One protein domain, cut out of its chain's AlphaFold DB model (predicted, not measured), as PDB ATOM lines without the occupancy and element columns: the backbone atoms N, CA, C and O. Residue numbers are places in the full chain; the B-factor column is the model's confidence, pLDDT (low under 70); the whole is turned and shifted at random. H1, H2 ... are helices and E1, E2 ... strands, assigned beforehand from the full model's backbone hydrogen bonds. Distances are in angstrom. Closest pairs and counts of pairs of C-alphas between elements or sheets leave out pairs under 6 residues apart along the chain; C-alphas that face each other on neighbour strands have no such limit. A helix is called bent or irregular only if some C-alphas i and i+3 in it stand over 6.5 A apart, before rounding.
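Overview. This is residues 137 to 219 of the 220 residues of the protein "TBP-interacting protein" of Pyrococcus horikoshii (UniProt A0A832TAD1). A strongly twisted sheet of four strands, curled like part of a barrel, is built of two hairpins, E1 with E2 and E4 with E5; H2 packs on one face of it, and H1 packs on E2 and E1. Beyond H1 the link of residues 169 to 177 leads round to E3, which runs on into E4. The printed part has 83 residues, with five named strands and two named helices in the order E1, E2, H1, E3, E4, E5, H2, and its class is mixed, helices and strands. The sheet's order is E2, E1, E4, E5, all antiparallel. The whole is compact, with a radius of gyration of the C-alphas of 13.0 A, yet elongated, spanning 38 by 23 by 20 A.

Arrangement. E1, residues 142 to 149, is an inner strand and its pairing is staggered. Its residues 142 to 147 pair with E4, residues 182 to 187, where N 145 and O 184 are 2.8 A apart, within hydrogen-bond range. Its residues 147 to 149 pair with edge strand E2, residues 156 to 158, where N 148 and O 157 are 2.8 A apart. E4 and edge strand E5, residues 192 to 194, are a hairpin, with N 185 and O 194 2.8 A apart. From edge to edge the strands' lines turn by 75 degrees and the way across the sheet by 102 degrees. The arrangement has three layers, helices on both faces of a sheet: H2, residues 208 to 217, on one face and H1, residues 159 to 168, on the other. H2 has a height over the sheet of 8.1 A and its closest C-alphas to E2 are those of Ala 210 and Ile 157, 5.2 A apart. H1 has a height of 7.8 A and lies over E2; its closest C-alphas to E1 are those of Ile 159 and Phe 147, 5.7 A apart. H1 and H2 are close but not clearly touching, with the C-alphas of Asn 161 and Glu 209 closest at 7.0 A. E3, residues 178 to 180, pairs with no named strand, is apart from H1 and runs on into E4 at 37 degrees. In H2 every O i to N i+4 pair is within hydrogen-bond range; in H1 2 of 6 are, and 3 of 7 O i to N i+3 pairs.

Along the chain. E1 begins at C-alpha 142, (5.932, -13.482, -112.415), and is 20.9 A long; E4 is 15.6 A. H1 is 15.2 A long and irregular, with C-alphas 160 and 163 7.3 A apart. H2 is 14.3 A long and ends at C-alpha 217, (1.251, -22.169, -112.272). E2, E3 and E5 have 3 residues each and are 6.8, 6.9 and 6.7 A long.

Size, cuts and confidence. The C-alphas farthest apart are those of Ile 137 and Gly 170, at 39.5 A. The link from E5 to H2, residues 195 to 207, is long. The printed part has no cut, its mean pLDDT is 97.0, and no printed residue is under 70.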
ATOM      1  N   ILE A 137       5.620  -6.904-112.362       94.75
ATOM      2  CA  ILE A 137       5.194  -6.894-110.961       94.75
ATOM      3  C   ILE A 137       5.144  -8.333-110.427       94.75
ATOM      4  O   ILE A 137       4.497  -9.202-111.016       94.75
ATOM      5  N   ASN A 138       5.796  -8.572-109.284       95.50
ATOM      6  CA  ASN A 138       5.756  -9.865-108.595       95.50
ATOM      7  C   ASN A 138       4.313 -10.213-108.168       95.50
ATOM      8  O   ASN A 138       3.544  -9.343-107.763       95.50
ATOM      9  N   GLY A 139       3.920 -11.478-108.312       94.38
ATOM     10  CA  GLY A 139       2.576 -11.985-108.031       94.38
ATOM     11  C   GLY A 139       1.549 -11.691-109.127       94.38
ATOM     12  O   GLY A 139       0.429 -12.190-109.054       94.38
ATOM     13  N   LYS A 140       1.914 -10.903-110.146       95.25
ATOM     14  CA  LYS A 140       1.053 -10.592-111.294       95.25
ATOM     15  C   LYS A 140       1.652 -11.072-112.609       95.25
ATOM     16  O   LYS A 140       0.966 -11.740-113.374       95.25
ATOM     17  N   ASP A 141       2.892 -10.684-112.886       97.25
ATOM     18  CA  ASP A 141       3.568 -10.977-114.153       97.25
ATOM     19  C   ASP A 141       4.550 -12.153-113.998       97.25
ATOM     20  O   ASP A 141       4.823 -12.873-114.956       97.25
ATOM     21  N   TYR A 142       5.052 -12.373-112.781       97.69
ATOM     22  CA  TYR A 142       5.932 -13.482-112.415       97.69
ATOM     23  C   TYR A 142       5.863 -13.761-110.909       97.69
ATOM     24  O   TYR A 142       5.368 -12.930-110.145       97.69
ATOM     25  N   VAL A 143       6.432 -14.881-110.466       97.88
ATOM     26  CA  VAL A 143       6.759 -15.144-109.054       97.88
ATOM     27  C   VAL A 143       8.165 -15.719-108.926       97.88
ATOM     28  O   VAL A 143       8.630 -16.436-109.811       97.88
ATOM     29  N   PHE A 144       8.843 -15.429-107.815       98.38
ATOM     30  CA  PHE A 144      10.040 -16.173-107.425       98.38
ATOM     31  C   PHE A 144       9.642 -17.413-106.632       98.38
ATOM     32  O   PHE A 144       8.790 -17.334-105.747       98.38
ATOM     33  N   TRP A 145      10.285 -18.538-106.924       98.44
ATOM     34  CA  TRP A 145      10.030 -19.805-106.255       98.44
ATOM     35  C   TRP A 145      11.322 -20.579-106.008       98.44
ATOM     36  O   TRP A 145      12.285 -20.486-106.774       98.44
ATOM     37  N   GLN A 146      11.345 -21.337-104.917       98.44
ATOM     38  CA  GLN A 146      12.506 -22.105-104.487       98.44
ATOM     39  C   GLN A 146      12.513 -23.482-105.147       98.44
ATOM     40  O   GLN A 146      11.553 -24.248-105.031       98.44
ATOM     41  N   PHE A 147      13.631 -23.816-105.790       98.62
ATOM     42  CA  PHE A 147      13.871 -25.128-106.376       98.62
ATOM     43  C   PHE A 147      15.154 -25.752-105.828       98.62
ATOM     44  O   PHE A 147      16.231 -25.162-105.878       98.62
ATOM     45  N   TYR A 148      15.065 -26.986-105.341       98.44
ATOM     46  CA  TYR A 148      16.224 -27.766-104.928       98.44
ATOM     47  C   TYR A 148      16.847 -28.464-106.141       98.44
ATOM     48  O   TYR A 148      16.155 -29.148-106.900       98.44
ATOM     49  N   LYS A 149      18.167 -28.336-106.321       97.88
ATOM     50  CA  LYS A 149      18.910 -29.080-107.347       97.88
ATOM     51  C   LYS A 149      19.301 -30.451-106.797       97.88
ATOM     52  O   LYS A 149      20.230 -30.579-106.004       97.88
ATOM     53  N   CYS A 150      18.594 -31.493-107.225       97.31
ATOM     54  CA  CYS A 150      18.785 -32.839-106.695       97.31
ATOM     55  C   CYS A 150      20.172 -33.407-106.990       97.31
ATOM     56  O   CYS A 150      20.535 -33.598-108.150       97.31
ATOM     57  N   LYS A 151      20.895 -33.795-105.935       96.19
ATOM     58  CA  LYS A 151      22.220 -34.429-106.034       96.19
ATOM     59  C   LYS A 151      22.226 -35.802-106.732       96.19
ATOM     60  O   LYS A 151      23.287 -36.249-107.150       96.19
ATOM     61  N   TYR A 152      21.070 -36.460-106.879       97.50
ATOM     62  CA  TYR A 152      20.964 -37.801-107.480       97.50
ATOM     63  C   TYR A 152      20.605 -37.785-108.964       97.50
ATOM     64  O   TYR A 152      21.202 -38.514-109.750       97.50
ATOM     65  N   CYS A 153      19.620 -36.974-109.357       96.62
ATOM     66  CA  CYS A 153      19.147 -36.912-110.743       96.62
ATOM     67  C   CYS A 153      19.584 -35.640-111.483       96.62
ATOM     68  O   CYS A 153      19.314 -35.513-112.675       96.62
ATOM     69  N   ASN A 154      20.251 -34.705-110.796       97.00
ATOM     70  CA  ASN A 154      20.692 -33.413-111.324       97.00
ATOM     71  C   ASN A 154      19.554 -32.560-111.923       97.00
ATOM     72  O   ASN A 154      19.774 -31.729-112.806       97.00
ATOM     73  N   LYS A 155      18.322 -32.747-111.440       98.38
ATOM     74  CA  LYS A 155      17.139 -31.978-111.847       98.38
ATOM     75  C   LYS A 155      16.636 -31.073-110.726       98.38
ATOM     76  O   LYS A 155      16.890 -31.341-109.552       98.38
ATOM     77  N   TYR A 156      15.956 -30.000-111.108       98.69
ATOM     78  CA  TYR A 156      15.276 -29.089-110.192       98.69
ATOM     79  C   TYR A 156      13.951 -29.678-109.713       98.69
ATOM     80  O   TYR A 156      13.213 -30.264-110.509       98.69
ATOM     81  N   ILE A 157      13.662 -29.505-108.426       98.19
ATOM     82  CA  ILE A 157      12.402 -29.893-107.783       98.19
ATOM     83  C   ILE A 157      11.905 -28.697-106.988       98.19
ATOM     84  O   ILE A 157      12.696 -28.098-106.263       98.19
ATOM     85  N   ASP A 158      10.633 -28.342-107.116       98.06
ATOM     86  CA  ASP A 158      10.032 -27.292-106.298       98.06
ATOM     87  C   ASP A 158      10.044 -27.675-104.808       98.06
ATOM     88  O   ASP A 158      10.055 -28.855-104.434       98.06
ATOM     89  N   ILE A 159      10.059 -26.666-103.943       97.69
ATOM     90  CA  ILE A 159      10.133 -26.853-102.492       97.69
ATOM     91  C   ILE A 159       9.002 -27.725-101.918       97.69
ATOM     92  O   ILE A 159       9.244 -28.485-100.980       97.69
ATOM     93  N   ASP A 160       7.805 -27.704-102.510       96.44
ATOM     94  CA  ASP A 160       6.643 -28.442-101.998       96.44
ATOM     95  C   ASP A 160       6.756 -29.949-102.272       96.44
ATOM     96  O   ASP A 160       6.364 -30.790-101.453       96.44
ATOM     97  N   ASN A 161       7.349 -30.321-103.407       97.12
ATOM     98  CA  ASN A 161       7.570 -31.717-103.772       97.12
ATOM     99  C   ASN A 161       8.912 -32.284-103.284       97.12
ATOM    100  O   ASN A 161       9.083 -33.512-103.272       97.12
ATOM    101  N   PHE A 162       9.840 -31.433-102.842       97.25
ATOM    102  CA  PHE A 162      11.197 -31.794-102.422       97.25
ATOM    103  C   PHE A 162      11.239 -32.985-101.448       97.25
ATOM    104  O   PHE A 162      11.852 -34.014-101.744       97.25
ATOM    105  N   ALA A 163      10.506 -32.922-100.333       96.50
ATOM    106  CA  ALA A 163      10.513 -33.983 -99.319       96.50
ATOM    107  C   ALA A 163       9.974 -35.330 -99.842       96.50
ATOM    108  O   ALA A 163      10.381 -36.408 -99.402       96.50
ATOM    109  N   ARG A 164       9.013 -35.310-100.775       97.25
ATOM    110  CA  ARG A 164       8.505 -36.531-101.419       97.25
ATOM    111  C   ARG A 164       9.509 -37.075-102.431       97.25
ATOM    112  O   ARG A 164       9.666 -38.291-102.508       97.25
ATOM    113  N   HIS A 165      10.180 -36.199-103.173       97.75
ATOM    114  CA  HIS A 165      11.214 -36.590-104.121       97.75
ATOM    115  C   HIS A 165      12.394 -37.266-103.420       97.75
ATOM    116  O   HIS A 165      12.786 -38.363-103.806       97.75
ATOM    117  N   MET A 166      12.928 -36.658-102.358       97.81
ATOM    118  CA  MET A 166      14.104 -37.176-101.651       97.81
ATOM    119  C   MET A 166      13.866 -38.555-101.028       97.81
ATOM    120  O   MET A 166      14.736 -39.421-101.106       97.81
ATOM    121  N   ARG A 167      12.644 -38.827-100.552       97.19
ATOM    122  CA  ARG A 167      12.256 -40.164-100.078       97.19
ATOM    123  C   ARG A 167      12.386 -41.251-101.148       97.19
ATOM    124  O   ARG A 167      12.713 -42.384-100.808       97.19
ATOM    125  N   LYS A 168      12.184 -40.931-102.435       97.12
ATOM    126  CA  LYS A 168      12.395 -41.885-103.547       97.12
ATOM    127  C   LYS A 168      13.876 -42.270-103.699       97.12
ATOM    128  O   LYS A 168      14.161 -43.351-104.200       97.12
ATOM    129  N   HIS A 169      14.794 -41.421-103.229       97.44
ATOM    130  CA  HIS A 169      16.239 -41.686-103.167       97.44
ATOM    131  C   HIS A 169      16.695 -42.268-101.822       97.44
ATOM    132  O   HIS A 169      17.891 -42.445-101.614       97.44
ATOM    133  N   GLY A 170      15.767 -42.576-100.909       97.25
ATOM    134  CA  GLY A 170      16.087 -43.111 -99.583       97.25
ATOM    135  C   GLY A 170      16.590 -42.071 -98.576       97.25
ATOM    136  O   GLY A 170      17.149 -42.453 -97.555       97.25
ATOM    137  N   GLU A 171      16.398 -40.781 -98.849       97.44
ATOM    138  CA  GLU A 171      16.756 -39.679 -97.949       97.44
ATOM    139  C   GLU A 171      15.533 -39.219 -97.139       97.44
ATOM    140  O   GLU A 171      14.437 -39.062 -97.691       97.44
ATOM    141  N   ASP A 172      15.725 -38.963 -95.843       96.25
ATOM    142  CA  ASP A 172      14.743 -38.285 -94.992       96.25
ATOM    143  C   ASP A 172      15.230 -36.865 -94.694       96.25
ATOM    144  O   ASP A 172      16.157 -36.657 -93.915       96.25
ATOM    145  N   VAL A 173      14.595 -35.880 -95.330       95.31
ATOM    146  CA  VAL A 173      14.975 -34.463 -95.211       95.31
ATOM    147  C   VAL A 173      14.809 -33.925 -93.787       95.31
ATOM    148  O   VAL A 173      15.432 -32.936 -93.432       95.31
ATOM    149  N   LYS A 174      14.031 -34.593 -92.923       95.06
ATOM    150  CA  LYS A 174      13.899 -34.205 -91.507       95.06
ATOM    151  C   LYS A 174      15.190 -34.383 -90.712       95.06
ATOM    152  O   LYS A 174      15.344 -33.765 -89.665       95.06
ATOM    153  N   GLU A 175      16.095 -35.224 -91.204       96.38
ATOM    154  CA  GLU A 175      17.409 -35.453 -90.604       96.38
ATOM    155  C   GLU A 175      18.441 -34.410 -91.069       96.38
ATOM    156  O   GLU A 175      19.605 -34.456 -90.669       96.38
ATOM    157  N   TRP A 176      18.052 -33.476 -91.945       96.69
ATOM    158  CA  TRP A 176      18.956 -32.478 -92.501       96.69
ATOM    159  C   TRP A 176      18.971 -31.216 -91.633       96.69
ATOM    160  O   TRP A 176      17.938 -30.643 -91.297       96.69
ATOM    161  N   GLY A 177      20.175 -30.762 -91.284       96.81
ATOM    162  CA  GLY A 177      20.384 -29.502 -90.565       96.81
ATOM    163  C   GLY A 177      20.591 -28.289 -91.475       96.81
ATOM    164  O   GLY A 177      20.779 -27.191 -90.965       96.81
ATOM    165  N   GLU A 178      20.622 -28.456 -92.799       97.75
ATOM    166  CA  GLU A 178      20.815 -27.367 -93.765       97.75
ATOM    167  C   GLU A 178      20.135 -27.706 -95.094       97.75
ATOM    168  O   GLU A 178      20.291 -28.813 -95.614       97.75
ATOM    169  N   GLU A 179      19.436 -26.728 -95.667       96.56
ATOM    170  CA  GLU A 179      18.820 -26.811 -96.992       96.56
ATOM    171  C   GLU A 179      19.108 -25.525 -97.768       96.56
ATOM    172  O   GLU A 179      19.024 -24.422 -97.225       96.56
ATOM    173  N   ARG A 180      19.455 -25.662 -99.051       97.69
ATOM    174  CA  ARG A 180      19.698 -24.539 -99.965       97.69
ATOM    175  C   ARG A 180      18.956 -24.753-101.269       97.69
ATOM    176  O   ARG A 180      18.973 -25.852-101.822       97.69
ATOM    177  N   TYR A 181      18.370 -23.678-101.768       98.38
ATOM    178  CA  TYR A 181      17.546 -23.661-102.962       98.38
ATOM    179  C   TYR A 181      18.097 -22.662-103.970       98.38
ATOM    180  O   TYR A 181      18.606 -21.604-103.606       98.38
ATOM    181  N   GLU A 182      17.929 -22.979-105.247       98.00
ATOM    182  CA  GLU A 182      18.006 -21.977-106.297       98.00
ATOM    183  C   GLU A 182      16.677 -21.224-106.342       98.00
ATOM    184  O   GLU A 182      15.604 -21.830-106.386       98.00
ATOM    185  N   VAL A 183      16.748 -19.895-106.334       98.31
ATOM    186  CA  VAL A 183      15.575 -19.046-106.547       98.31
ATOM    187  C   VAL A 183      15.409 -18.840-108.045       98.31
ATOM    188  O   VAL A 183      16.243 -18.199-108.692       98.31
ATOM    189  N   LEU A 184      14.334 -19.401-108.591       98.56
ATOM    190  CA  LEU A 184      13.974 -19.275-109.998       98.56
ATOM    191  C   LEU A 184      12.731 -18.402-110.139       98.56
ATOM    192  O   LEU A 184      11.895 -18.322-109.242       98.56
ATOM    193  N   GLU A 185      12.612 -17.745-111.278       98.56
ATOM    194  CA  GLU A 185      11.445 -16.967-111.654       98.56
ATOM    195  C   GLU A 185      10.536 -17.789-112.552       98.56
ATOM    196  O   GLU A 185      10.964 -18.258-113.603       98.56
ATOM    197  N   ILE A 186       9.272 -17.909-112.167       98.31
ATOM    198  CA  ILE A 186       8.206 -18.451-113.004       98.31
ATOM    199  C   ILE A 186       7.489 -17.252-113.622       98.31
ATOM    200  O   ILE A 186       6.794 -16.512-112.924       98.31
ATOM    201  N   SER A 187       7.691 -17.033-114.920       97.81
ATOM    202  CA  SER A 187       7.115 -15.907-115.657       97.81
ATOM    203  C   SER A 187       5.774 -16.300-116.273       97.81
ATOM    204  O   SER A 187       5.685 -17.218-117.092       97.81
ATOM    205  N   PHE A 188       4.718 -15.572-115.912       96.88
ATOM    206  CA  PHE A 188       3.372 -15.771-116.453       96.88
ATOM    207  C   PHE A 188       3.186 -15.084-117.809       96.88
ATOM    208  O   PHE A 188       2.307 -15.465-118.582       96.88
ATOM    209  N   VAL A 189       4.029 -14.092-118.115       95.19
ATOM    210  CA  VAL A 189       3.978 -13.313-119.363       95.19
ATOM    211  C   VAL A 189       4.251 -14.194-120.579       95.19
ATOM    212  O   VAL A 189       3.557 -14.098-121.590       95.19
ATOM    213  N   ASP A 190       5.262 -15.052-120.483       96.06
ATOM    214  CA  ASP A 190       5.748 -15.883-121.586       96.06
ATOM    215  C   ASP A 190       5.784 -17.381-121.264       96.06
ATOM    216  O   ASP A 190       6.192 -18.172-122.116       96.06
ATOM    217  N   LYS A 191       5.293 -17.773-120.081       97.31
ATOM    218  CA  LYS A 191       5.163 -19.167-119.630       97.31
ATOM    219  C   LYS A 191       6.497 -19.912-119.623       97.31
ATOM    220  O   LYS A 191       6.600 -21.053-120.081       97.31
ATOM    221  N   LYS A 192       7.530 -19.240-119.116       98.06
ATOM    222  CA  LYS A 192       8.904 -19.744-119.016       98.06
ATOM    223  C   LYS A 192       9.439 -19.633-117.598       98.06
ATOM    224  O   LYS A 192       8.870 -18.948-116.751       98.06
ATOM    225  N   VAL A 193      10.552 -20.323-117.361       98.50
ATOM    226  CA  VAL A 193      11.286 -20.259-116.098       98.50
ATOM    227  C   VAL A 193      12.657 -19.647-116.339       98.50
ATOM    228  O   VAL A 193      13.339 -20.027-117.289       98.50
ATOM    229  N   TYR A 194      13.067 -18.725-115.475       98.50
ATOM    230  CA  TYR A 194      14.348 -18.029-115.552       98.50
ATOM    231  C   TYR A 194      15.153 -18.218-114.267       98.50
ATOM    232  O   TYR A 194      14.594 -18.316-113.177       98.50
ATOM    233  N   ASN A 195      16.480 -18.257-114.367       97.25
ATOM    234  CA  ASN A 195      17.336 -18.137-113.188       97.25
ATOM    235  C   ASN A 195      17.436 -16.676-112.716       97.25
ATOM    236  O   ASN A 195      16.985 -15.743-113.382       97.25
ATOM    237  N   LYS A 196      18.105 -16.458-111.580       92.62
ATOM    238  CA  LYS A 196      18.329 -15.119-111.009       92.62
ATOM    239  C   LYS A 196      19.103 -14.133-111.896       92.62
ATOM    240  O   LYS A 196      19.132 -12.942-111.590       92.62
ATOM    241  N   PHE A 197      19.723 -14.605-112.976       94.62
ATOM    242  CA  PHE A 197      20.426 -13.780-113.961       94.62
ATOM    243  C   PHE A 197      19.567 -13.459-115.196       94.62
ATOM    244  O   PHE A 197      20.006 -12.699-116.056       94.62
ATOM    245  N   GLY A 198      18.336 -13.977-115.269       95.38
ATOM    246  CA  GLY A 198      17.436 -13.797-116.409       95.38
ATOM    247  C   GLY A 198      17.690 -14.775-117.559       95.38
ATOM    248  O   GLY A 198      17.228 -14.533-118.672       95.38
ATOM    249  N   GLU A 199      18.423 -15.864-117.322       97.62
ATOM    250  CA  GLU A 199      18.648 -16.913-118.319       97.62
ATOM    251  C   GLU A 199      17.536 -17.960-118.227       97.62
ATOM    252  O   GLU A 199      17.208 -18.430-117.134       97.62
ATOM    253  N   GLU A 200      16.951 -18.321-119.371       98.25
ATOM    254  CA  GLU A 200      15.883 -19.321-119.445       98.25
ATOM    255  C   GLU A 200      16.398 -20.700-119.010       98.25
ATOM    256  O   GLU A 200      17.442 -21.164-119.474       98.25
ATOM    257  N   ILE A 201      15.636 -21.375-118.147       98.31
ATOM    258  CA  ILE A 201      15.876 -22.754-117.728       98.31
ATOM    259  C   ILE A 201      14.844 -23.654-118.416       98.31
ATOM    260  O   ILE A 201      13.658 -23.598-118.078       98.31
ATOM    261  N   PRO A 202      15.264 -24.508-119.367       97.94
ATOM    262  CA  PRO A 202      14.338 -25.381-120.080       97.94
ATOM    263  C   PRO A 202      13.659 -26.401-119.149       97.94
ATOM    264  O   PRO A 202      14.276 -26.921-118.219       97.94
ATOM    265  N   LEU A 203      12.386 -26.724-119.416       97.38
ATOM    266  CA  LEU A 203      11.565 -27.587-118.546       97.38
ATOM    267  C   LEU A 203      12.129 -29.006-118.342       97.38
ATOM    268  O   LEU A 203      11.866 -29.640-117.321       97.38
ATOM    269  N   ASP A 204      12.939 -29.515-119.268       97.62
ATOM    270  CA  ASP A 204      13.585 -30.829-119.159       97.62
ATOM    271  C   ASP A 204      14.604 -30.922-118.003       97.62
ATOM    272  O   ASP A 204      14.884 -32.026-117.510       97.62
ATOM    273  N   ASN A 205      15.088 -29.774-117.515       98.44
ATOM    274  CA  ASN A 205      15.954 -29.646-116.344       98.44
ATOM    275  C   ASN A 205      15.203 -29.834-115.016       98.44
ATOM    276  O   ASN A 205      15.847 -29.911-113.966       98.44
ATOM    277  N   PHE A 206      13.874 -29.939-115.046       98.69
ATOM    278  CA  PHE A 206      13.015 -30.150-113.884       98.69
ATOM    279  C   PHE A 206      12.519 -31.596-113.830       98.69
ATOM    280  O   PHE A 206      12.381 -32.271-114.861       98.69
ATOM    281  N   THR A 207      12.281 -32.103-112.621       98.25
ATOM    282  CA  THR A 207      11.623 -33.403-112.429       98.25
ATOM    283  C   THR A 207      10.176 -33.347-112.908       98.25
ATOM    284  O   THR A 207       9.609 -32.267-113.027       98.25
ATOM    285  N   GLU A 208       9.574 -34.501-113.199       97.38
ATOM    286  CA  GLU A 208       8.191 -34.563-113.708       97.38
ATOM    287  C   GLU A 208       7.213 -33.825-112.784       97.38
ATOM    288  O   GLU A 208       6.463 -32.974-113.241       97.38
ATOM    289  N   GLU A 209       7.315 -34.049-111.471       96.62
ATOM    290  CA  GLU A 209       6.458 -33.371-110.491       96.62
ATOM    291  C   GLU A 209       6.640 -31.840-110.465       96.62
ATOM    292  O   GLU A 209       5.664 -31.114-110.305       96.62
ATOM    293  N   ALA A 210       7.861 -31.343-110.687       97.94
ATOM    294  CA  ALA A 210       8.130 -29.911-110.764       97.94
ATOM    295  C   ALA A 210       7.677 -29.315-112.101       97.94
ATOM    296  O   ALA A 210       7.230 -28.173-112.143       97.94
ATOM    297  N   GLN A 211       7.751 -30.079-113.197       98.00
ATOM    298  CA  GLN A 211       7.175 -29.661-114.476       98.00
ATOM    299  C   GLN A 211       5.660 -29.508-114.377       98.00
ATOM    300  O   GLN A 211       5.127 -28.552-114.935       98.00
ATOM    301  N   ASP A 212       4.981 -30.430-113.695       96.94
ATOM    302  CA  ASP A 212       3.534 -30.351-113.483       96.94
ATOM    303  C   ASP A 212       3.187 -29.120-112.635       96.94
ATOM    304  O   ASP A 212       2.396 -28.292-113.074       96.94
ATOM    305  N   PHE A 213       3.892 -28.898-111.519       97.31
ATOM    306  CA  PHE A 213       3.754 -27.680-110.707       97.31
ATOM    307  C   PHE A 213       3.944 -26.378-111.516       97.31
ATOM    308  O   PHE A 213       3.158 -25.433-111.395       97.31
ATOM    309  N   ILE A 214       4.978 -26.314-112.364       97.44
ATOM    310  CA  ILE A 214       5.253 -25.138-113.206       97.44
ATOM    311  C   ILE A 214       4.128 -24.918-114.223       97.44
ATOM    312  O   ILE A 214       3.705 -23.781-114.427       97.44
ATOM    313  N   LYS A 215       3.636 -25.984-114.866       96.69
ATOM    314  CA  LYS A 215       2.537 -25.886-115.837       96.69
ATOM    315  C   LYS A 215       1.250 -25.421-115.168       96.69
ATOM    316  O   LYS A 215       0.638 -24.488-115.680       96.69
ATOM    317  N   ASP A 216       0.907 -25.989-114.015       95.44
ATOM    318  CA  ASP A 216      -0.262 -25.588-113.226       95.44
ATOM    319  C   ASP A 216      -0.188 -24.096-112.856       95.44
ATOM    320  O   ASP A 216      -1.181 -23.373-112.932       95.44
ATOM    321  N   SER A 217       1.015 -23.593-112.556       93.25
ATOM    322  CA  SER A 217       1.251 -22.169-112.272       93.25
ATOM    323  C   SER A 217       0.960 -21.246-113.468       93.25
ATOM    324  O   SER A 217       0.724 -20.055-113.276       93.25
ATOM    325  N   PHE A 218       0.971 -21.757-114.706       92.81
ATOM    326  CA  PHE A 218       0.651 -20.994-115.921       92.81
ATOM    327  C   PHE A 218      -0.832 -21.028-116.316       92.81
ATOM    328  O   PHE A 218      -1.210 -20.364-117.292       92.81
ATOM    329  N   GLU A 219      -1.642 -21.838-115.636       86.19
ATOM    330  CA  GLU A 219      -3.064 -22.062-115.935       86.19
ATOM    331  C   GLU A 219      -4.014 -21.285-115.009       86.19
ATOM    332  O   GLU A 219      -5.228 -21.473-115.097       86.19
TER     333      GLU A 219